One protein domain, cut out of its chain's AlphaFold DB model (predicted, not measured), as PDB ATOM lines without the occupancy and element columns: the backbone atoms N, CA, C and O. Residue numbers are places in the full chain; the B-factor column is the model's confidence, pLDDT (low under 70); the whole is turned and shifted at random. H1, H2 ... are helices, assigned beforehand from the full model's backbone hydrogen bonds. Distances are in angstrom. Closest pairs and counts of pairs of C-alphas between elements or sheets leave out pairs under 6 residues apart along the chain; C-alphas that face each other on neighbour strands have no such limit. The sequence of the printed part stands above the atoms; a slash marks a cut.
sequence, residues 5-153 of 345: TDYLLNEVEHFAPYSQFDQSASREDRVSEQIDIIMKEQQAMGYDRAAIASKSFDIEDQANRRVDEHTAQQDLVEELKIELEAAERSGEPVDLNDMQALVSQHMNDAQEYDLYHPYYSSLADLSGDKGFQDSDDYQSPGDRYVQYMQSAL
ATOM      1  N   THR A   5    -117.587 -34.327 -18.788       75.06
ATOM      2  CA  THR A   5    -116.977 -34.698 -17.512       75.06
ATOM      3  C   THR A   5    -115.514 -35.103 -17.685       75.06
ATOM      4  O   THR A   5    -114.664 -34.601 -16.955       75.06
ATOM      5  N   ASP A   6    -115.191 -35.899 -18.708       76.00
ATOM      6  CA  ASP A   6    -113.800 -36.240 -19.044       76.00
ATOM      7  C   ASP A   6    -112.998 -35.004 -19.440       76.00
ATOM      8  O   ASP A   6    -111.835 -34.857 -19.068       76.00
ATOM      9  N   TYR A   7    -113.601 -34.103 -20.217       81.62
ATOM     10  CA  TYR A   7    -112.968 -32.839 -20.563       81.62
ATOM     11  C   TYR A   7    -112.659 -32.019 -19.303       81.62
ATOM     12  O   TYR A   7    -111.518 -31.597 -19.135       81.62
ATOM     13  N   LEU A   8    -113.633 -31.843 -18.404       81.81
ATOM     14  CA  LEU A   8    -113.449 -31.094 -17.160       81.81
ATOM     15  C   LEU A   8    -112.388 -31.743 -16.266       81.81
ATOM     16  O   LEU A   8    -111.570 -31.029 -15.700       81.81
ATOM     17  N   LEU A   9    -112.331 -33.074 -16.190       83.88
ATOM     18  CA  LEU A   9    -111.292 -33.778 -15.438       83.88
ATOM     19  C   LEU A   9    -109.893 -33.572 -16.038       83.88
ATOM     20  O   LEU A   9    -108.944 -33.290 -15.308       83.88
ATOM     21  N   ASN A  10    -109.764 -33.657 -17.366       85.44
ATOM     22  CA  ASN A  10    -108.510 -33.350 -18.059       85.44
ATOM     23  C   ASN A  10    -108.099 -31.886 -17.864       85.44
ATOM     24  O   ASN A  10    -106.913 -31.581 -17.766       85.44
ATOM     25  N   GLU A  11    -109.071 -30.978 -17.806       86.56
ATOM     26  CA  GLU A  11    -108.857 -29.561 -17.542       86.56
ATOM     27  C   GLU A  11    -108.353 -29.332 -16.105       86.56
ATOM     28  O   GLU A  11    -107.348 -28.646 -15.910       86.56
ATOM     29  N   VAL A  12    -108.988 -29.975 -15.115       87.38
ATOM     30  CA  VAL A  12    -108.544 -29.989 -13.711       87.38
ATOM     31  C   VAL A  12    -107.104 -30.492 -13.623       87.38
ATOM     32  O   VAL A  12    -106.261 -29.813 -13.047       87.38
ATOM     33  N   GLU A  13    -106.785 -31.638 -14.226       86.69
ATOM     34  CA  GLU A  13    -105.430 -32.201 -14.197       86.69
ATOM     35  C   GLU A  13    -104.410 -31.301 -14.912       86.69
ATOM     36  O   GLU A  13    -103.310 -31.078 -14.406       86.69
ATOM     37  N   HIS A  14    -104.778 -30.733 -16.062       87.00
ATOM     38  CA  HIS A  14    -103.918 -29.825 -16.813       87.00
ATOM     39  C   HIS A  14    -103.544 -28.583 -16.003       87.00
ATOM     40  O   HIS A  14    -102.381 -28.176 -15.993       87.00
ATOM     41  N   PHE A  15    -104.522 -27.981 -15.326       86.38
ATOM     42  CA  PHE A  15    -104.296 -26.780 -14.537       86.38
ATOM     43  C   PHE A  15    -103.817 -27.060 -13.121       86.38
ATOM     44  O   PHE A  15    -103.394 -26.121 -12.456       86.38
ATOM     45  N   ALA A  16    -103.851 -28.295 -12.633       85.19
ATOM     46  CA  ALA A  16    -103.374 -28.583 -11.293       85.19
ATOM     47  C   ALA A  16    -101.871 -28.273 -11.180       85.19
ATOM     48  O   ALA A  16    -101.081 -28.844 -11.934       85.19
ATOM     49  N   PRO A  17    -101.432 -27.415 -10.241       79.94
ATOM     50  CA  PRO A  17    -100.015 -27.098 -10.059       79.94
ATOM     51  C   PRO A  17     -99.119 -28.337  -9.935       79.94
ATOM     52  O   PRO A  17     -98.014 -28.350 -10.480       79.94
ATOM     53  N   TYR A  18     -99.604 -29.410  -9.298       81.31
ATOM     54  CA  TYR A  18     -98.854 -30.662  -9.173       81.31
ATOM     55  C   TYR A  18     -98.474 -31.291 -10.527       81.31
ATOM     56  O   TYR A  18     -97.439 -31.955 -10.608       81.31
ATOM     57  N   SER A  19     -99.256 -31.090 -11.594       77.56
ATOM     58  CA  SER A  19     -99.038 -31.745 -12.894       77.56
ATOM     59  C   SER A  19     -97.754 -31.283 -13.592       77.56
ATOM     60  O   SER A  19     -97.221 -31.976 -14.461       77.56
ATOM     61  N   GLN A  20     -97.204 -30.140 -13.173       77.81
ATOM     62  CA  GLN A  20     -95.952 -29.586 -13.690       77.81
ATOM     63  C   GLN A  20     -94.701 -30.181 -13.028       77.81
ATOM     64  O   GLN A  20     -93.586 -29.896 -13.471       77.81
ATOM     65  N   PHE A  21     -94.863 -30.997 -11.982       78.25
ATOM     66  CA  PHE A  21     -93.766 -31.517 -11.166       78.25
ATOM     67  C   PHE A  21     -93.709 -33.043 -11.179       78.25
ATOM     68  O   PHE A  21     -94.722 -33.729 -11.317       78.25
ATOM     69  N   ASP A  22     -92.506 -33.586 -10.984       81.50
ATOM     70  CA  ASP A  22     -92.306 -35.029 -10.888       81.50
ATOM     71  C   ASP A  22     -92.835 -35.560  -9.547       81.50
ATOM     72  O   ASP A  22     -92.148 -35.551  -8.523       81.50
ATOM     73  N   GLN A  23     -94.072 -36.055  -9.561       80.69
ATOM     74  CA  GLN A  23     -94.702 -36.658  -8.384       80.69
ATOM     75  C   GLN A  23     -94.077 -38.006  -7.985       80.69
ATOM     76  O   GLN A  23     -94.356 -38.509  -6.899       80.69
ATOM     77  N   SER A  24     -93.212 -38.594  -8.823       84.88
ATOM     78  CA  SER A  24     -92.464 -39.808  -8.477       84.88
ATOM     79  C   SER A  24     -91.201 -39.531  -7.651       84.88
ATOM     80  O   SER A  24     -90.636 -40.456  -7.056       84.88
ATOM     81  N   ALA A  25     -90.765 -38.268  -7.585       87.88
ATOM     82  CA  ALA A  25     -89.625 -37.849  -6.786       87.88
ATOM     83  C   ALA A  25     -89.931 -37.910  -5.279       87.88
ATOM     84  O   ALA A  25     -91.078 -37.814  -4.833       87.88
ATOM     85  N   SER A  26     -88.881 -38.055  -4.464       91.88
ATOM     86  CA  SER A  26     -89.052 -38.058  -3.012       91.88
ATOM     87  C   SER A  26     -89.573 -36.702  -2.526       91.88
ATOM     88  O   SER A  26     -89.325 -35.662  -3.141       91.88
ATOM     89  N   ARG A  27     -90.266 -36.685  -1.381       91.12
ATOM     90  CA  ARG A  27     -90.753 -35.427  -0.793       91.12
ATOM     91  C   ARG A  27     -89.612 -34.426  -0.563       91.12
ATOM     92  O   ARG A  27     -89.801 -33.237  -0.786       91.12
ATOM     93  N   GLU A  28     -88.436 -34.892  -0.140       92.94
ATOM     94  CA  GLU A  28     -87.260 -34.035   0.089       92.94
ATOM     95  C   GLU A  28     -86.755 -33.385  -1.210       92.94
ATOM     96  O   GLU A  28     -86.425 -32.196  -1.217       92.94
ATOM     97  N   ASP A  29     -86.758 -34.133  -2.316       92.44
ATOM     98  CA  ASP A  29     -86.365 -33.617  -3.631       92.44
ATOM     99  C   ASP A  29     -87.381 -32.588  -4.147       92.44
ATOM    100  O   ASP A  29     -86.990 -31.506  -4.586       92.44
ATOM    101  N   ARG A  30     -88.684 -32.872  -4.001       90.81
ATOM    102  CA  ARG A  30     -89.773 -31.946  -4.369       90.81
ATOM    103  C   ARG A  30     -89.705 -30.644  -3.565       90.81
ATOM    104  O   ARG A  30     -89.848 -29.562  -4.129       90.81
ATOM    105  N   VAL A  31     -89.435 -30.716  -2.256       92.56
ATOM    106  CA  VAL A  31     -89.246 -29.515  -1.415       92.56
ATOM    107  C   VAL A  31     -88.023 -28.725  -1.869       92.56
ATOM    108  O   VAL A  31     -88.092 -27.502  -1.975       92.56
ATOM    109  N   SER A  32     -86.921 -29.407  -2.179       92.94
ATOM    110  CA  SER A  32     -85.702 -28.755  -2.669       92.94
ATOM    111  C   SER A  32     -85.941 -28.017  -3.991       92.94
ATOM    112  O   SER A  32     -85.508 -26.876  -4.149       92.94
ATOM    113  N   GLU A  33     -86.691 -28.621  -4.914       91.81
ATOM    114  CA  GLU A  33     -87.104 -27.985  -6.167       91.81
ATOM    115  C   GLU A  33     -87.980 -26.740  -5.927       91.81
ATOM    116  O   GLU A  33     -87.741 -25.689  -6.528       91.81
ATOM    117  N   GLN A  34     -88.943 -26.809  -5.001       90.06
ATOM    118  CA  GLN A  34     -89.781 -25.656  -4.647       90.06
ATOM    119  C   GLN A  34     -88.986 -24.521  -3.990       90.06
ATOM    120  O   GLN A  34     -89.242 -23.352  -4.285       90.06
ATOM    121  N   ILE A  35     -87.985 -24.831  -3.160       92.25
ATOM    122  CA  ILE A  35     -87.068 -23.822  -2.604       92.25
ATOM    123  C   ILE A  35     -86.368 -23.066  -3.740       92.25
ATOM    124  O   ILE A  35     -86.348 -21.831  -3.740       92.25
ATOM    125  N   ASP A  36     -85.843 -23.780  -4.739       91.62
ATOM    126  CA  ASP A  36     -85.177 -23.167  -5.890       91.62
ATOM    127  C   ASP A  36     -86.122 -22.267  -6.702       91.62
ATOM    128  O   ASP A  36     -85.714 -21.201  -7.180       91.62
ATOM    129  N   ILE A  37     -87.386 -22.671  -6.856       89.06
ATOM    130  CA  ILE A  37     -88.423 -21.893  -7.547       89.06
ATOM    131  C   ILE A  37     -88.749 -20.614  -6.771       89.06
ATOM    132  O   ILE A  37     -88.630 -19.522  -7.327       89.06
ATOM    133  N   ILE A  38     -89.055 -20.719  -5.477       89.00
ATOM    134  CA  ILE A  38     -89.373 -19.566  -4.620       89.00
ATOM    135  C   ILE A  38     -88.195 -18.584  -4.582       89.00
ATOM    136  O   ILE A  38     -88.374 -17.366  -4.652       89.00
ATOM    137  N   MET A  39     -86.958 -19.085  -4.529       90.06
ATOM    138  CA  MET A  39     -85.773 -18.231  -4.601       90.06
ATOM    139  C   MET A  39     -85.687 -17.467  -5.929       90.06
ATOM    140  O   MET A  39     -85.316 -16.289  -5.920       90.06
ATOM    141  N   LYS A  40     -86.026 -18.093  -7.064       91.12
ATOM    142  CA  LYS A  40     -86.086 -17.418  -8.374       91.12
ATOM    143  C   LYS A  40     -87.216 -16.387  -8.428       91.12
ATOM    144  O   LYS A  40     -86.981 -15.284  -8.917       91.12
ATOM    145  N   GLU A  41     -88.391 -16.697  -7.881       89.06
ATOM    146  CA  GLU A  41     -89.516 -15.756  -7.760       89.06
ATOM    147  C   GLU A  41     -89.110 -14.515  -6.950       89.06
ATOM    148  O   GLU A  41     -89.304 -13.381  -7.394       89.06
ATOM    149  N   GLN A  42     -88.457 -14.695  -5.795       87.75
ATOM    150  CA  GLN A  42     -87.973 -13.567  -4.992       87.75
ATOM    151  C   GLN A  42     -86.906 -12.737  -5.717       87.75
ATOM    152  O   GLN A  42     -86.915 -11.507  -5.623       87.75
ATOM    153  N   GLN A  43     -86.018 -13.366  -6.489       89.81
ATOM    154  CA  GLN A  43     -85.071 -12.626  -7.330       89.81
ATOM    155  C   GLN A  43     -85.787 -11.804  -8.405       89.81
ATOM    156  O   GLN A  43     -85.430 -10.647  -8.621       89.81
ATOM    157  N   ALA A  44     -86.812 -12.368  -9.049       88.44
ATOM    158  CA  ALA A  44     -87.619 -11.665 -10.044       88.44
ATOM    159  C   ALA A  44     -88.376 -10.467  -9.439       88.44
ATOM    160  O   ALA A  44     -88.503  -9.431 -10.088       88.44
ATOM    161  N   MET A  45     -88.786 -10.563  -8.170       89.12
ATOM    162  CA  MET A  45     -89.373  -9.458  -7.397       89.12
ATOM    163  C   MET A  45     -88.354  -8.391  -6.947       89.12
ATOM    164  O   MET A  45     -88.730  -7.401  -6.320       89.12
ATOM    165  N   GLY A  46     -87.067  -8.560  -7.265       90.12
ATOM    166  CA  GLY A  46     -86.018  -7.579  -6.983       90.12
ATOM    167  C   GLY A  46     -85.337  -7.730  -5.620       90.12
ATOM    168  O   GLY A  46     -84.568  -6.845  -5.236       90.12
ATOM    169  N   TYR A  47     -85.573  -8.826  -4.891       90.50
ATOM    170  CA  TYR A  47     -84.824  -9.113  -3.666       90.50
ATOM    171  C   TYR A  47     -83.381  -9.521  -3.993       90.50
ATOM    172  O   TYR A  47     -83.124 -10.341  -4.876       90.50
ATOM    173  N   ASP A  48     -82.419  -8.966  -3.253       92.25
ATOM    174  CA  ASP A  48     -81.021  -9.369  -3.371       92.25
ATOM    175  C   ASP A  48     -80.733 -10.692  -2.632       92.25
ATOM    176  O   ASP A  48     -81.532 -11.196  -1.839       92.25
ATOM    177  N   ARG A  49     -79.552 -11.272  -2.876       87.69
ATOM    178  CA  ARG A  49     -79.162 -12.557  -2.272       87.69
ATOM    179  C   ARG A  49     -79.103 -12.524  -0.742       87.69
ATOM    180  O   ARG A  49     -79.306 -13.566  -0.128       87.69
ATOM    181  N   ALA A  50     -78.799 -11.380  -0.129       87.75
ATOM    182  CA  ALA A  50     -78.716 -11.268   1.324       87.75
ATOM    183  C   ALA A  50     -80.118 -11.208   1.951       87.75
ATOM    184  O   ALA A  50     -80.365 -11.868   2.958       87.75
ATOM    185  N   ALA A  51     -81.042 -10.486   1.316       87.38
ATOM    186  CA  ALA A  51     -82.447 -10.433   1.693       87.38
ATOM    187  C   ALA A  51     -83.122 -11.807   1.557       87.38
ATOM    188  O   ALA A  51     -83.807 -12.236   2.484       87.38
ATOM    189  N   ILE A  52     -82.866 -12.537   0.467       88.50
ATOM    190  CA  ILE A  52     -83.385 -13.904   0.278       88.50
ATOM    191  C   ILE A  52     -82.805 -14.853   1.332       88.50
ATOM    192  O   ILE A  52     -83.552 -15.568   1.993       88.50
ATOM    193  N   ALA A  53     -81.487 -14.819   1.563       87.38
ATOM    194  CA  ALA A  53     -80.850 -15.663   2.577       87.38
ATOM    195  C   ALA A  53     -81.380 -15.387   3.996       87.38
ATOM    196  O   ALA A  53     -81.480 -16.307   4.800       87.38
ATOM    197  N   SER A  54     -81.759 -14.139   4.302       89.25
ATOM    198  CA  SER A  54     -82.354 -13.787   5.599       89.25
ATOM    199  C   SER A  54     -83.751 -14.379   5.833       89.25
ATOM    200  O   SER A  54     -84.189 -14.431   6.978       89.25
ATOM    201  N   LYS A  55     -84.415 -14.858   4.772       90.25
ATOM    202  CA  LYS A  55     -85.748 -15.479   4.788       90.25
ATOM    203  C   LYS A  55     -85.701 -17.000   4.586       90.25
ATOM    204  O   LYS A  55     -86.712 -17.593   4.234       90.25
ATOM    205  N   SER A  56     -84.546 -17.646   4.767       87.31
ATOM    206  CA  SER A  56     -84.375 -19.065   4.413       87.31
ATOM    207  C   SER A  56     -85.382 -19.995   5.098       87.31
ATOM    208  O   SER A  56     -85.877 -20.912   4.460       87.31
ATOM    209  N   PHE A  57     -85.711 -19.732   6.368       89.56
ATOM    210  CA  PHE A  57     -86.708 -20.509   7.109       89.56
ATOM    211  C   PHE A  57     -88.123 -20.316   6.545       89.56
ATOM    212  O   PHE A  57     -88.844 -21.288   6.363       89.56
ATOM    213  N   ASP A  58     -88.493 -19.078   6.202       89.75
ATOM    214  CA  ASP A  58     -89.800 -18.774   5.608       89.75
ATOM    215  C   ASP A  58     -89.940 -19.401   4.209       89.75
ATOM    216  O   ASP A  58     -91.013 -19.871   3.843       89.75
ATOM    217  N   ILE A  59     -88.849 -19.436   3.433       89.50
ATOM    218  CA  ILE A  59     -88.796 -20.082   2.111       89.50
ATOM    219  C   ILE A  59     -88.956 -21.600   2.242       89.50
ATOM    220  O   ILE A  59     -89.697 -22.201   1.472       89.50
ATOM    221  N   GLU A  60     -88.279 -22.219   3.209       91.81
ATOM    222  CA  GLU A  60     -88.394 -23.656   3.471       91.81
ATOM    223  C   GLU A  60     -89.808 -24.032   3.941       91.81
ATOM    224  O   GLU A  60     -90.378 -25.007   3.453       91.81
ATOM    225  N   ASP A  61     -90.413 -23.244   4.833       90.81
ATOM    226  CA  ASP A  61     -91.801 -23.438   5.267       90.81
ATOM    227  C   ASP A  61     -92.794 -23.293   4.100       90.81
ATOM    228  O   ASP A  61     -93.665 -24.142   3.908       90.81
ATOM    229  N   GLN A  62     -92.625 -22.265   3.264       87.50
ATOM    230  CA  GLN A  62     -93.450 -22.068   2.071       87.50
ATOM    231  C   GLN A  62     -93.291 -23.221   1.067       87.50
ATOM    232  O   GLN A  62     -94.285 -23.686   0.511       87.50
ATOM    233  N   ALA A  63     -92.068 -23.713   0.852       88.38
ATOM    234  CA  ALA A  63     -91.804 -24.848  -0.029       88.38
ATOM    235  C   ALA A  63     -92.470 -26.136   0.475       88.38
ATOM    236  O   ALA A  63     -93.077 -26.860  -0.311       88.38
ATOM    237  N   ASN A  64     -92.401 -26.404   1.783       89.75
ATOM    238  CA  ASN A  64     -93.090 -27.540   2.393       89.75
ATOM    239  C   ASN A  64     -94.605 -27.452   2.188       89.75
ATOM    240  O   ASN A  64     -95.203 -28.426   1.744       89.75
ATOM    241  N   ARG A  65     -95.196 -26.276   2.428       86.12
ATOM    242  CA  ARG A  65     -96.631 -26.056   2.208       86.12
ATOM    243  C   ARG A  65     -97.046 -26.270   0.752       86.12
ATOM    244  O   ARG A  65     -98.027 -26.963   0.524       86.12
ATOM    245  N   ARG A  66     -96.282 -25.762  -0.226       86.56
ATOM    246  CA  ARG A  66     -96.550 -26.010  -1.659       86.56
ATOM    247  C   ARG A  66     -96.515 -27.502  -2.002       86.56
ATOM    248  O   ARG A  66     -97.352 -27.976  -2.756       86.56
ATOM    249  N   VAL A  67     -95.559 -28.255  -1.452       87.94
ATOM    250  CA  VAL A  67     -95.465 -29.707  -1.695       87.94
ATOM    251  C   VAL A  67     -96.638 -30.469  -1.085       87.94
ATOM    252  O   VAL A  67     -97.147 -31.388  -1.729       87.94
ATOM    253  N   ASP A  68     -97.059 -30.099   0.124       86.94
ATOM    254  CA  ASP A  68     -98.209 -30.717   0.785       86.94
ATOM    255  C   ASP A  68     -99.509 -30.413   0.012       86.94
ATOM    256  O   ASP A  68    -100.287 -31.329  -0.245       86.94
ATOM    257  N   GLU A  69     -99.682 -29.174  -0.466       84.38
ATOM    258  CA  GLU A  69    -100.793 -28.764  -1.341       84.38
ATOM    259  C   GLU A  69    -100.803 -29.551  -2.661       84.38
ATOM    260  O   GLU A  69    -101.821 -30.126  -3.034       84.38
ATOM    261  N   HIS A  70     -99.659 -29.674  -3.345       86.69
ATOM    262  CA  HIS A  70     -99.560 -30.475  -4.572       86.69
ATOM    263  C   HIS A  70     -99.952 -31.941  -4.350       86.69
ATOM    264  O   HIS A  70    -100.537 -32.563  -5.232       86.69
ATOM    265  N   THR A  71     -99.605 -32.510  -3.193       86.62
ATOM    266  CA  THR A  71    -100.011 -33.877  -2.852       86.62
ATOM    267  C   THR A  71    -101.516 -33.962  -2.596       86.62
ATOM    268  O   THR A  71    -102.146 -34.856  -3.144       86.62
ATOM    269  N   ALA A  72    -102.109 -33.005  -1.877       85.38
ATOM    270  CA  ALA A  72    -103.559 -32.964  -1.677       85.38
ATOM    271  C   ALA A  72    -104.335 -32.820  -3.001       85.38
ATOM    272  O   ALA A  72    -105.342 -33.492  -3.204       85.38
ATOM    273  N   GLN A  73    -103.848 -31.984  -3.924       87.06
ATOM    274  CA  GLN A  73    -104.437 -31.823  -5.257       87.06
ATOM    275  C   GLN A  73    -104.359 -33.115  -6.079       87.06
ATOM    276  O   GLN A  73    -105.324 -33.475  -6.750       87.06
ATOM    277  N   GLN A  74    -103.220 -33.815  -6.031       87.38
ATOM    278  CA  GLN A  74    -103.055 -35.097  -6.713       87.38
ATOM    279  C   GLN A  74    -104.006 -36.153  -6.144       87.38
ATOM    280  O   GLN A  74    -104.669 -36.845  -6.914       87.38
ATOM    281  N   ASP A  75    -104.088 -36.256  -4.816       88.31
ATOM    282  CA  ASP A  75    -104.973 -37.202  -4.138       88.31
ATOM    283  C   ASP A  75    -106.442 -36.942  -4.517       88.31
ATOM    284  O   ASP A  75    -107.152 -37.884  -4.868       88.31
ATOM    285  N   LEU A  76    -106.869 -35.672  -4.559       88.25
ATOM    286  CA  LEU A  76    -108.212 -35.296  -5.012       88.25
ATOM    287  C   LEU A  76    -108.467 -35.712  -6.467       88.25
ATOM    288  O   LEU A  76    -109.518 -36.272  -6.766       88.25
ATOM    289  N   VAL A  77    -107.542 -35.429  -7.391       87.31
ATOM    290  CA  VAL A  77    -107.740 -35.773  -8.810       87.31
ATOM    291  C   VAL A  77    -107.832 -37.286  -9.010       87.31
ATOM    292  O   VAL A  77    -108.656 -37.741  -9.803       87.31
ATOM    293  N   GLU A  78    -107.028 -38.073  -8.295       88.44
ATOM    294  CA  GLU A  78    -107.123 -39.537  -8.335       88.44
ATOM    295  C   GLU A  78    -108.440 -40.045  -7.734       88.44
ATOM    296  O   GLU A  78    -109.061 -40.948  -8.293       88.44
ATOM    297  N   GLU A  79    -108.919 -39.444  -6.643       87.94
ATOM    298  CA  GLU A  79    -110.220 -39.787  -6.057       87.94
ATOM    299  C   GLU A  79    -111.375 -39.474  -7.022       87.94
ATOM    300  O   GLU A  79    -112.225 -40.329  -7.269       87.94
ATOM    301  N   LEU A  80    -111.346 -38.308  -7.676       85.69
ATOM    302  CA  LEU A  80    -112.319 -37.941  -8.709       85.69
ATOM    303  C   LEU A  80    -112.286 -38.909  -9.901       85.69
ATOM    304  O   LEU A  80    -113.340 -39.317 -10.383       85.69
ATOM    305  N   LYS A  81    -111.098 -39.326 -10.361       85.94
ATOM    306  CA  LYS A  81    -110.957 -40.350 -11.414       85.94
ATOM    307  C   LYS A  81    -111.622 -41.663 -11.007       85.94
ATOM    308  O   LYS A  81    -112.347 -42.250 -11.808       85.94
ATOM    309  N   ILE A  82    -111.414 -42.109  -9.769       84.62
ATOM    310  CA  ILE A  82    -112.007 -43.349  -9.249       84.62
ATOM    311  C   ILE A  82    -113.539 -43.274  -9.245       84.62
ATOM    312  O   ILE A  82    -114.182 -44.230  -9.686       84.62
ATOM    313  N   GLU A  83    -114.116 -42.164  -8.777       80.25
ATOM    314  CA  GLU A  83    -115.572 -41.968  -8.743       80.25
ATOM    315  C   GLU A  83    -116.178 -41.929 -10.153       80.25
ATOM    316  O   GLU A  83    -117.179 -42.596 -10.434       80.25
ATOM    317  N   LEU A  84    -115.524 -41.230 -11.083       77.88
ATOM    318  CA  LEU A  84    -115.954 -41.168 -12.481       77.88
ATOM    319  C   LEU A  84    -115.890 -42.540 -13.164       77.88
ATOM    320  O   LEU A  84    -116.866 -42.970 -13.782       77.88
ATOM    321  N   GLU A  85    -114.799 -43.287 -12.984       79.00
ATOM    322  CA  GLU A  85    -114.680 -44.655 -13.500       79.00
ATOM    323  C   GLU A  85    -115.704 -45.619 -12.877       79.00
ATOM    324  O   GLU A  85    -116.106 -46.607 -13.505       79.00
ATOM    325  N   ALA A  86    -116.084 -45.403 -11.615       77.75
ATOM    326  CA  ALA A  86    -117.096 -46.209 -10.942       77.75
ATOM    327  C   ALA A  86    -118.487 -45.963 -11.541       77.75
ATOM    328  O   ALA A  86    -119.189 -46.935 -11.848       77.75
ATOM    329  N   ALA A  87    -118.840 -44.699 -11.782       72.56
ATOM    330  CA  ALA A  87    -120.075 -44.314 -12.456       72.56
ATOM    331  C   ALA A  87    -120.150 -44.922 -13.866       72.56
ATOM    332  O   ALA A  87    -121.100 -45.646 -14.169       72.56
ATOM    333  N   GLU A  88    -119.094 -44.781 -14.677       71.69
ATOM    334  CA  GLU A  88    -119.029 -45.389 -16.015       71.69
ATOM    335  C   GLU A  88    -119.229 -46.911 -15.994       71.69
ATOM    336  O   GLU A  88    -119.963 -47.464 -16.815       71.69
ATOM    337  N   ARG A  89    -118.599 -47.613 -15.040       72.75
ATOM    338  CA  ARG A  89    -118.744 -49.073 -14.902       72.75
ATOM    339  C   ARG A  89    -120.145 -49.499 -14.477       72.75
ATOM    340  O   ARG A  89    -120.570 -50.598 -14.837       72.75
ATOM    341  N   SER A  90    -120.823 -48.684 -13.677       74.00
ATOM    342  CA  SER A  90    -122.173 -48.968 -13.182       74.00
ATOM    343  C   SER A  90    -123.267 -48.621 -14.197       74.00
ATOM    344  O   SER A  90    -124.339 -49.223 -14.160       74.00
ATOM    345  N   GLY A  91    -122.992 -47.689 -15.119       65.50
ATOM    346  CA  GLY A  91    -124.000 -47.094 -15.994       65.50
ATOM    347  C   GLY A  91    -124.975 -46.169 -15.256       65.50
ATOM    348  O   GLY A  91    -125.939 -45.703 -15.860       65.50
ATOM    349  N   GLU A  92    -124.748 -45.919 -13.964       68.19
ATOM    350  CA  GLU A  92    -125.485 -44.943 -13.170       68.19
ATOM    351  C   GLU A  92    -124.840 -43.556 -13.330       68.19
ATOM    352  O   GLU A  92    -123.624 -43.452 -13.527       68.19
ATOM    353  N   PRO A  93    -125.633 -42.471 -13.286       64.38
ATOM    354  CA  PRO A  93    -125.088 -41.120 -13.302       64.38
ATOM    355  C   PRO A  93    -124.175 -40.896 -12.091       64.38
ATOM    356  O   PRO A  93    -124.446 -41.393 -11.000       64.38
ATOM    357  N   VAL A  94    -123.107 -40.121 -12.289       67.00
ATOM    358  CA  VAL A  94    -122.166 -39.758 -11.220       67.00
ATOM    359  C   VAL A  94    -122.917 -39.065 -10.075       67.00
ATOM    360  O   VAL A  94    -123.712 -38.155 -10.335       67.00
ATOM    361  N   ASP A  95    -122.650 -39.443  -8.818       70.94
ATOM    362  CA  ASP A  95    -123.191 -38.711  -7.667       70.94
ATOM    363  C   ASP A  95    -122.467 -37.368  -7.518       70.94
ATOM    364  O   ASP A  95    -121.380 -37.248  -6.946       70.94
ATOM    365  N   LEU A  96    -123.094 -36.330  -8.068       67.62
ATOM    366  CA  LEU A  96    -122.598 -34.961  -8.002       67.62
ATOM    367  C   LEU A  96    -122.461 -34.462  -6.556       67.62
ATOM    368  O   LEU A  96    -121.640 -33.583  -6.320       67.62
ATOM    369  N   ASN A  97    -123.207 -35.006  -5.583       73.88
ATOM    370  CA  ASN A  97    -123.122 -34.547  -4.194       73.88
ATOM    371  C   ASN A  97    -121.803 -34.960  -3.536       73.88
ATOM    372  O   ASN A  97    -121.214 -34.161  -2.808       73.88
ATOM    373  N   ASP A  98    -121.334 -36.180  -3.801       75.00
ATOM    374  CA  ASP A  98    -120.082 -36.688  -3.238       75.00
ATOM    375  C   ASP A  98    -118.882 -35.976  -3.876       75.00
ATOM    376  O   ASP A  98    -118.005 -35.481  -3.162       75.00
ATOM    377  N   MET A  99    -118.899 -35.781  -5.203       75.81
ATOM    378  CA  MET A  99    -117.898 -34.943  -5.877       75.81
ATOM    379  C   MET A  99    -117.920 -33.504  -5.357       75.81
ATOM    380  O   MET A  99    -116.866 -32.917  -5.108       75.81
ATOM    381  N   GLN A 100    -119.107 -32.929  -5.145       78.06
ATOM    382  CA  GLN A 100    -119.237 -31.585  -4.599       78.06
ATOM    383  C   GLN A 100    -118.693 -31.490  -3.177       78.06
ATOM    384  O   GLN A 100    -118.037 -30.500  -2.856       78.06
ATOM    385  N   ALA A 101    -118.906 -32.503  -2.338       80.69
ATOM    386  CA  ALA A 101    -118.362 -32.542  -0.987       80.69
ATOM    387  C   ALA A 101    -116.827 -32.610  -0.989       80.69
ATOM    388  O   ALA A 101    -116.195 -31.831  -0.272       80.69
ATOM    389  N   LEU A 102    -116.235 -33.476  -1.820       80.81
ATOM    390  CA  LEU A 102    -114.780 -33.611  -1.969       80.81
ATOM    391  C   LEU A 102    -114.135 -32.308  -2.455       80.81
ATOM    392  O   LEU A 102    -113.193 -31.806  -1.838       80.81
ATOM    393  N   VAL A 103    -114.689 -31.718  -3.517       80.94
ATOM    394  CA  VAL A 103    -114.208 -30.448  -4.072       80.94
ATOM    395  C   VAL A 103    -114.371 -29.313  -3.065       80.94
ATOM    396  O   VAL A 103    -113.417 -28.581  -2.814       80.94
ATOM    397  N   SER A 104    -115.538 -29.200  -2.428       79.50
ATOM    398  CA  SER A 104    -115.790 -28.159  -1.424       79.50
ATOM    399  C   SER A 104    -114.836 -28.283  -0.240       79.50
ATOM    400  O   SER A 104    -114.355 -27.275   0.273       79.50
ATOM    401  N   GLN A 105    -114.552 -29.502   0.226       81.31
ATOM    402  CA  GLN A 105    -113.596 -29.714   1.308       81.31
ATOM    403  C   GLN A 105    -112.195 -29.255   0.892       81.31
ATOM    404  O   GLN A 105    -111.589 -28.454   1.599       81.31
ATOM    405  N   HIS A 106    -111.722 -29.683  -0.280       83.12
ATOM    406  CA  HIS A 106    -110.417 -29.280  -0.796       83.12
ATOM    407  C   HIS A 106    -110.297 -27.756  -0.971       83.12
ATOM    408  O   HIS A 106    -109.300 -27.162  -0.569       83.12
ATOM    409  N   MET A 107    -111.335 -27.103  -1.497       78.06
ATOM    410  CA  MET A 107    -111.361 -25.648  -1.685       78.06
ATOM    411  C   MET A 107    -111.392 -24.868  -0.364       78.06
ATOM    412  O   MET A 107    -110.820 -23.786  -0.290       78.06
ATOM    413  N   ASN A 108    -112.021 -25.408   0.686       76.25
ATOM    414  CA  ASN A 108    -111.996 -24.803   2.022       76.25
ATOM    415  C   ASN A 108    -110.644 -24.975   2.728       76.25
ATOM    416  O   ASN A 108    -110.268 -24.135   3.548       76.25
ATOM    417  N   ASP A 109    -109.941 -26.070   2.437       73.44
ATOM    418  CA  ASP A 109    -108.623 -26.365   3.002       73.44
ATOM    419  C   ASP A 109    -107.496 -25.597   2.275       73.44
ATOM    420  O   ASP A 109    -106.427 -25.373   2.854       73.44
ATOM    421  N   ALA A 110    -107.749 -25.132   1.045       67.62
ATOM    422  CA  ALA A 110    -106.834 -24.311   0.259       67.62
ATOM    423  C   ALA A 110    -106.583 -22.928   0.899       67.62
ATOM    424  O   ALA A 110    -107.475 -22.276   1.444       67.62
ATOM    425  N   GLN A 111    -105.341 -22.437   0.828       59.12
ATOM    426  CA  GLN A 111    -104.983 -21.117   1.368       59.12
ATOM    427  C   GLN A 111    -105.426 -19.987   0.413       59.12
ATOM    428  O   GLN A 111    -105.110 -20.026  -0.771       59.12
ATOM    429  N   GLU A 112    -106.072 -18.935   0.950       53.50
ATOM    430  CA  GLU A 112    -106.702 -17.792   0.235       53.50
ATOM    431  C   GLU A 112    -105.888 -17.139  -0.911       53.50
ATOM    432  O   GLU A 112    -106.466 -16.456  -1.749       53.50
ATOM    433  N   TYR A 113    -104.562 -17.293  -0.964       46.69
ATOM    434  CA  TYR A 113    -103.704 -16.577  -1.921       46.69
ATOM    435  C   TYR A 113    -103.568 -17.246  -3.302       46.69
ATOM    436  O   TYR A 113    -103.074 -16.584  -4.213       46.69
ATOM    437  N   ASP A 114    -104.013 -18.498  -3.469       54.84
ATOM    438  CA  ASP A 114    -103.889 -19.270  -4.724       54.84
ATOM    439  C   ASP A 114    -105.245 -19.573  -5.401       54.84
ATOM    440  O   ASP A 114    -105.291 -20.286  -6.399       54.84
ATOM    441  N   LEU A 115    -106.359 -19.007  -4.914       55.69
ATOM    442  CA  LEU A 115    -107.708 -19.302  -5.431       55.69
ATOM    443  C   LEU A 115    -107.978 -18.751  -6.845       55.69
ATOM    444  O   LEU A 115    -108.843 -19.271  -7.546       55.69
ATOM    445  N   TYR A 116    -107.188 -17.772  -7.308       55.44
ATOM    446  CA  TYR A 116    -107.249 -17.210  -8.668       55.44
ATOM    447  C   TYR A 116    -106.565 -18.129  -9.699       55.44
ATOM    448  O   TYR A 116    -105.718 -17.703 -10.491       55.44
ATOM    449  N   HIS A 117    -106.876 -19.422  -9.646       70.31
ATOM    450  CA  HIS A 117    -106.259 -20.439 -10.483       70.31
ATOM    451  C   HIS A 117    -107.315 -21.097 -11.376       70.31
ATOM    452  O   HIS A 117    -108.355 -21.524 -10.861       70.31
ATOM    453  N   PRO A 118    -107.046 -21.274 -12.689       82.50
ATOM    454  CA  PRO A 118    -107.917 -22.033 -13.585       82.50
ATOM    455  C   PRO A 118    -108.345 -23.387 -12.994       82.50
ATOM    456  O   PRO A 118    -109.486 -23.793 -13.163       82.50
ATOM    457  N   TYR A 119    -107.458 -24.012 -12.211       86.50
ATOM    458  CA  TYR A 119    -107.689 -25.252 -11.461       86.50
ATOM    459  C   TYR A 119    -108.968 -25.235 -10.610       86.50
ATOM    460  O   TYR A 119    -109.821 -26.104 -10.776       86.50
ATOM    461  N   TYR A 120    -109.137 -24.240  -9.733       85.56
ATOM    462  CA  TYR A 120    -110.303 -24.174  -8.846       85.56
ATOM    463  C   TYR A 120    -111.590 -23.871  -9.616       85.56
ATOM    464  O   TYR A 120    -112.655 -24.371  -9.265       85.56
ATOM    465  N   SER A 121    -111.492 -23.134 -10.725       87.75
ATOM    466  CA  SER A 121    -112.634 -22.913 -11.619       87.75
ATOM    467  C   SER A 121    -113.051 -24.198 -12.348       87.75
ATOM    468  O   SER A 121    -114.245 -24.470 -12.467       87.75
ATOM    469  N   SER A 122    -112.094 -25.027 -12.783       88.19
ATOM    470  CA  SER A 122    -112.377 -26.348 -13.361       88.19
ATOM    471  C   SER A 122    -113.003 -27.296 -12.326       88.19
ATOM    472  O   SER A 122    -113.955 -28.006 -12.647       88.19
ATOM    473  N   LEU A 123    -112.530 -27.268 -11.072       87.81
ATOM    474  CA  LEU A 123    -113.125 -28.030  -9.968       87.81
ATOM    475  C   LEU A 123    -114.561 -27.578  -9.658       87.81
ATOM    476  O   LEU A 123    -115.440 -28.418  -9.459       87.81
ATOM    477  N   ALA A 124    -114.823 -26.269  -9.655       85.50
ATOM    478  CA  ALA A 124    -116.162 -25.723  -9.445       85.50
ATOM    479  C   ALA A 124    -117.136 -26.147 -10.557       85.50
ATOM    480  O   ALA A 124    -118.287 -26.476 -10.282       85.50
ATOM    481  N   ASP A 125    -116.674 -26.208 -11.809       85.69
ATOM    482  CA  ASP A 125    -117.487 -26.690 -12.932       85.69
ATOM    483  C   ASP A 125    -117.740 -28.200 -12.886       85.69
ATOM    484  O   ASP A 125    -118.831 -28.636 -13.255       85.69
ATOM    485  N   LEU A 126    -116.773 -28.987 -12.406       82.62
ATOM    486  CA  LEU A 126    -116.929 -30.429 -12.212       82.62
ATOM    487  C   LEU A 126    -117.911 -30.758 -11.073       82.62
ATOM    488  O   LEU A 126    -118.708 -31.685 -11.188       82.62
ATOM    489  N   SER A 127    -117.866 -29.987  -9.985       80.81
ATOM    490  CA  SER A 127    -118.702 -30.178  -8.788       80.81
ATOM    491  C   SER A 127    -120.048 -29.452  -8.820       80.81
ATOM    492  O   SER A 127    -120.928 -29.753  -8.018       80.81
ATOM    493  N   GLY A 128    -120.217 -28.470  -9.708       80.38
ATOM    494  CA  GLY A 128    -121.390 -27.598  -9.720       80.38
ATOM    495  C   GLY A 128    -121.430 -26.570  -8.579       80.38
ATOM    496  O   GLY A 128    -122.522 -26.132  -8.211       80.38
ATOM    497  N   ASP A 129    -120.283 -26.167  -8.018       82.00
ATOM    498  CA  ASP A 129    -120.210 -25.164  -6.945       82.00
ATOM    499  C   ASP A 129    -120.601 -23.759  -7.439       82.00
ATOM    500  O   ASP A 129    -119.790 -22.983  -7.947       82.00
ATOM    501  N   LYS A 130    -121.876 -23.414  -7.238       83.56
ATOM    502  CA  LYS A 130    -122.436 -22.102  -7.586       83.56
ATOM    503  C   LYS A 130    -121.830 -20.952  -6.786       83.56
ATOM    504  O   LYS A 130    -121.719 -19.853  -7.312       83.56
ATOM    505  N   GLY A 131    -121.436 -21.194  -5.534       82.06
ATOM    506  CA  GLY A 131    -120.879 -20.151  -4.677       82.06
ATOM    507  C   GLY A 131    -119.534 -19.658  -5.196       82.06
ATOM    508  O   GLY A 131    -119.303 -18.451  -5.238       82.06
ATOM    509  N   PHE A 132    -118.681 -20.583  -5.644       82.00
ATOM    510  CA  PHE A 132    -117.422 -20.223  -6.288       82.00
ATOM    511  C   PHE A 132    -117.631 -19.679  -7.704       82.00
ATOM    512  O   PHE A 132    -117.010 -18.676  -8.044       82.00
ATOM    513  N   GLN A 133    -118.525 -20.276  -8.507       85.25
ATOM    514  CA  GLN A 133    -118.835 -19.805  -9.870       85.25
ATOM    515  C   GLN A 133    -119.308 -18.341  -9.923       85.25
ATOM    516  O   GLN A 133    -119.064 -17.658 -10.915       85.25
ATOM    517  N   ASP A 134    -119.948 -17.853  -8.858       86.50
ATOM    518  CA  ASP A 134    -120.412 -16.466  -8.735       86.50
ATOM    519  C   ASP A 134    -119.347 -15.503  -8.154       86.50
ATOM    520  O   ASP A 134    -119.617 -14.311  -7.986       86.50
ATOM    521  N   SER A 135    -118.155 -15.998  -7.804       84.44
ATOM    522  CA  SER A 135    -117.083 -15.203  -7.186       84.44
ATOM    523  C   SER A 135    -116.203 -14.476  -8.211       84.44
ATOM    524  O   SER A 135    -116.096 -14.883  -9.366       84.44
ATOM    525  N   ASP A 136    -115.511 -13.419  -7.769       83.94
ATOM    526  CA  ASP A 136    -114.542 -12.684  -8.601       83.94
ATOM    527  C   ASP A 136    -113.310 -13.537  -8.980       83.94
ATOM    528  O   ASP A 136    -112.592 -13.194  -9.920       83.94
ATOM    529  N   ASP A 137    -113.072 -14.640  -8.262       83.06
ATOM    530  CA  ASP A 137    -111.953 -15.559  -8.485       83.06
ATOM    531  C   ASP A 137    -112.276 -16.632  -9.547       83.06
ATOM    532  O   ASP A 137    -111.382 -17.360  -9.991       83.06
ATOM    533  N   TYR A 138    -113.536 -16.725  -9.996       86.25
ATOM    534  CA  TYR A 138    -113.949 -17.661 -11.040       86.25
ATOM    535  C   TYR A 138    -113.524 -17.188 -12.429       86.25
ATOM    536  O   TYR A 138    -113.880 -16.108 -12.905       86.25
ATOM    537  N   GLN A 139    -112.801 -18.053 -13.132       87.81
ATOM    538  CA  GLN A 139    -112.449 -17.851 -14.526       87.81
ATOM    539  C   GLN A 139    -113.428 -18.597 -15.433       87.81
ATOM    540  O   GLN A 139    -113.715 -19.768 -15.201       87.81
ATOM    541  N   SER A 140    -113.889 -17.955 -16.509       86.50
ATOM    542  CA  SER A 140    -114.891 -18.537 -17.410       86.50
ATOM    543  C   SER A 140    -114.405 -19.827 -18.107       86.50
ATOM    544  O   SER A 140    -113.223 -19.924 -18.459       86.50
ATOM    545  N   PRO A 141    -115.300 -20.797 -18.401       84.88
ATOM    546  CA  PRO A 141    -114.937 -22.023 -19.118       84.88
ATOM    547  C   PRO A 141    -114.302 -21.751 -20.486       84.88
ATOM    548  O   PRO A 141    -113.387 -22.456 -20.903       84.88
ATOM    549  N   GLY A 142    -114.755 -20.701 -21.180       83.75
ATOM    550  CA  GLY A 142    -114.223 -20.307 -22.484       83.75
ATOM    551  C   GLY A 142    -112.757 -19.875 -22.419       83.75
ATOM    552  O   GLY A 142    -111.945 -20.336 -23.220       83.75
ATOM    553  N   ASP A 143    -112.385 -19.050 -21.436       86.50
ATOM    554  CA  ASP A 143    -110.994 -18.603 -21.284       86.50
ATOM    555  C   ASP A 143    -110.063 -19.769 -20.936       86.50
ATOM    556  O   ASP A 143    -108.942 -19.858 -21.445       86.50
ATOM    557  N   ARG A 144    -110.529 -20.680 -20.076       89.19
ATOM    558  CA  ARG A 144    -109.762 -21.863 -19.667       89.19
ATOM    559  C   ARG A 144    -109.598 -22.845 -20.826       89.19
ATOM    560  O   ARG A 144    -108.489 -23.320 -21.062       89.19
ATOM    561  N   TYR A 145    -110.635 -23.046 -21.637       85.38
ATOM    562  CA  TYR A 145    -110.558 -23.849 -22.860       85.38
ATOM    563  C   TYR A 145    -109.515 -23.326 -23.848       85.38
ATOM    564  O   TYR A 145    -108.728 -24.105 -24.383       85.38
ATOM    565  N   VAL A 146    -109.454 -22.007 -24.064       86.56
ATOM    566  CA  VAL A 146    -108.427 -21.396 -24.925       86.56
ATOM    567  C   VAL A 146    -107.026 -21.719 -24.400       86.56
ATOM    568  O   VAL A 146    -106.174 -22.153 -25.174       86.56
ATOM    569  N   GLN A 147    -106.785 -21.556 -23.094       87.44
ATOM    570  CA  GLN A 147    -105.486 -21.863 -22.482       87.44
ATOM    571  C   GLN A 147    -105.116 -23.347 -22.616       87.44
ATOM    572  O   GLN A 147    -104.000 -23.671 -23.038       87.44
ATOM    573  N   TYR A 148    -106.061 -24.241 -22.317       86.06
ATOM    574  CA  TYR A 148    -105.885 -25.689 -22.435       86.06
ATOM    575  C   TYR A 148    -105.566 -26.094 -23.880       86.06
ATOM    576  O   TYR A 148    -104.551 -26.737 -24.156       86.06
ATOM    577  N   MET A 149    -106.381 -25.650 -24.838       86.19
ATOM    578  CA  MET A 149    -106.241 -26.037 -26.241       86.19
ATOM    579  C   MET A 149    -104.999 -25.437 -26.897       86.19
ATOM    580  O   MET A 149    -104.357 -26.101 -27.712       86.19
ATOM    581  N   GLN A 150    -104.605 -24.213 -26.535       88.44
ATOM    582  CA  GLN A 150    -103.334 -23.643 -26.987       88.44
ATOM    583  C   GLN A 150    -102.135 -24.420 -26.441       88.44
ATOM    584  O   GLN A 150    -101.156 -24.599 -27.165       88.44
ATOM    585  N   SER A 151    -102.214 -24.916 -25.205       87.06
ATOM    586  CA  SER A 151    -101.167 -25.752 -24.612       87.06
ATOM    587  C   SER A 151    -101.098 -27.133 -25.272       87.06
ATOM    588  O   SER A 151    -100.006 -27.628 -25.549       87.06
ATOM    589  N   ALA A 152    -102.251 -27.730 -25.587       85.31
ATOM    590  CA  ALA A 152    -102.347 -29.056 -26.196       85.31
ATOM    591  C   ALA A 152    -102.000 -29.076 -27.698       85.31
ATOM    592  O   ALA A 152    -101.333 -29.996 -28.171       85.31
ATOM    593  N   LEU A 153    -102.447 -28.075 -28.466       86.75
ATOM    594  CA  LEU A 153    -102.341 -28.049 -29.934       86.75
ATOM    595  C   LEU A 153    -101.310 -27.043 -30.468       86.75
ATOM    596  O   LEU A 153    -100.958 -27.083 -31.652       86.75
TER     597      LEU A 153
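This is residues 5 to 153 of the 345 residues of an uncharacterized protein of Ruegeria faecimaris (UniProt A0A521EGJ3). One very long helix, H5, runs along the length of the domain; towards its far end H1, H6 and H7 join it in an up-and-down bundle of four, while H3 crosses its first part and the short H4 lies at that tip. H8 packs on H7, and H9 lies on the side of the bundle away from H5. The printed part has 149 residues, with nine named helices, H1 to H9 in order, and no named strand: all helix. It is only just compact, close to loose, with a radius of gyration of the C-alphas of 17.3 A, and elongated, spanning 59 by 33 by 32 A.

H1, residues 5 to 15, touches residues 77 to 81 alone of H5, residues 56 to 90, at a shallow tilt of 13 degrees, opposite ways; the closest C-alphas, of Glu 13 and Val 77, are 6.9 A apart. H2, residues 17 to 20, touches H5, with the C-alphas of Tyr 18 and His 70 closest at 4.7 A. H3, residues 27 to 44, touches H5 at a steep tilt of 61 degrees, closest at C-alphas 34 and 63, 5.1 A. H4, residues 49 to 54, touches H3, closest at C-alphas 52 and 39, 6.9 A, and meets H5 only through their link. H5 and H6, residues 96 to 109, form a helical hairpin at 1 degree, closest at C-alphas 80 and 99, 6.9 A. H7, residues 118 to 127, forms a helical hairpin with H6 and touches H1, closest at C-alphas 119 and 15, 4.8 A; H5 and H7 are apart. H8, residues 130 to 133, touches H7, closest at C-alphas 132 and 124, 6.5 A. H9, residues 141 to 153, only just touches H7, with 3 pairs of C-alphas within 8 A, the closest being 144 and 118 at 6.4 A. Every O i to N i+4 pair is within hydrogen-bond range in H1, H3, H4, H5, H6, H7 and H9; H2 and H8 are too short for such a pair.

H1 begins at C-alpha 5, (-116.977, -34.698, -17.512), and is 15.2 A long. H3 is 25.7 A and H5 51.3 A long, the latter from C-alpha 56 at (-84.375, -19.065, 4.413). H6 is 19.8 A, H7 14.3 A and H9 17.7 A long; H9 ends at C-alpha 153, (-102.341, -28.049, -29.934).

The C-alphas farthest apart, of Ala 50 and Gly 91, are 60.3 A apart. The printed part has no cut, and no link is long. Mean pLDDT of the printed part is 83.0; residues 91 to 94, 96 and 110 to 116 are under 70.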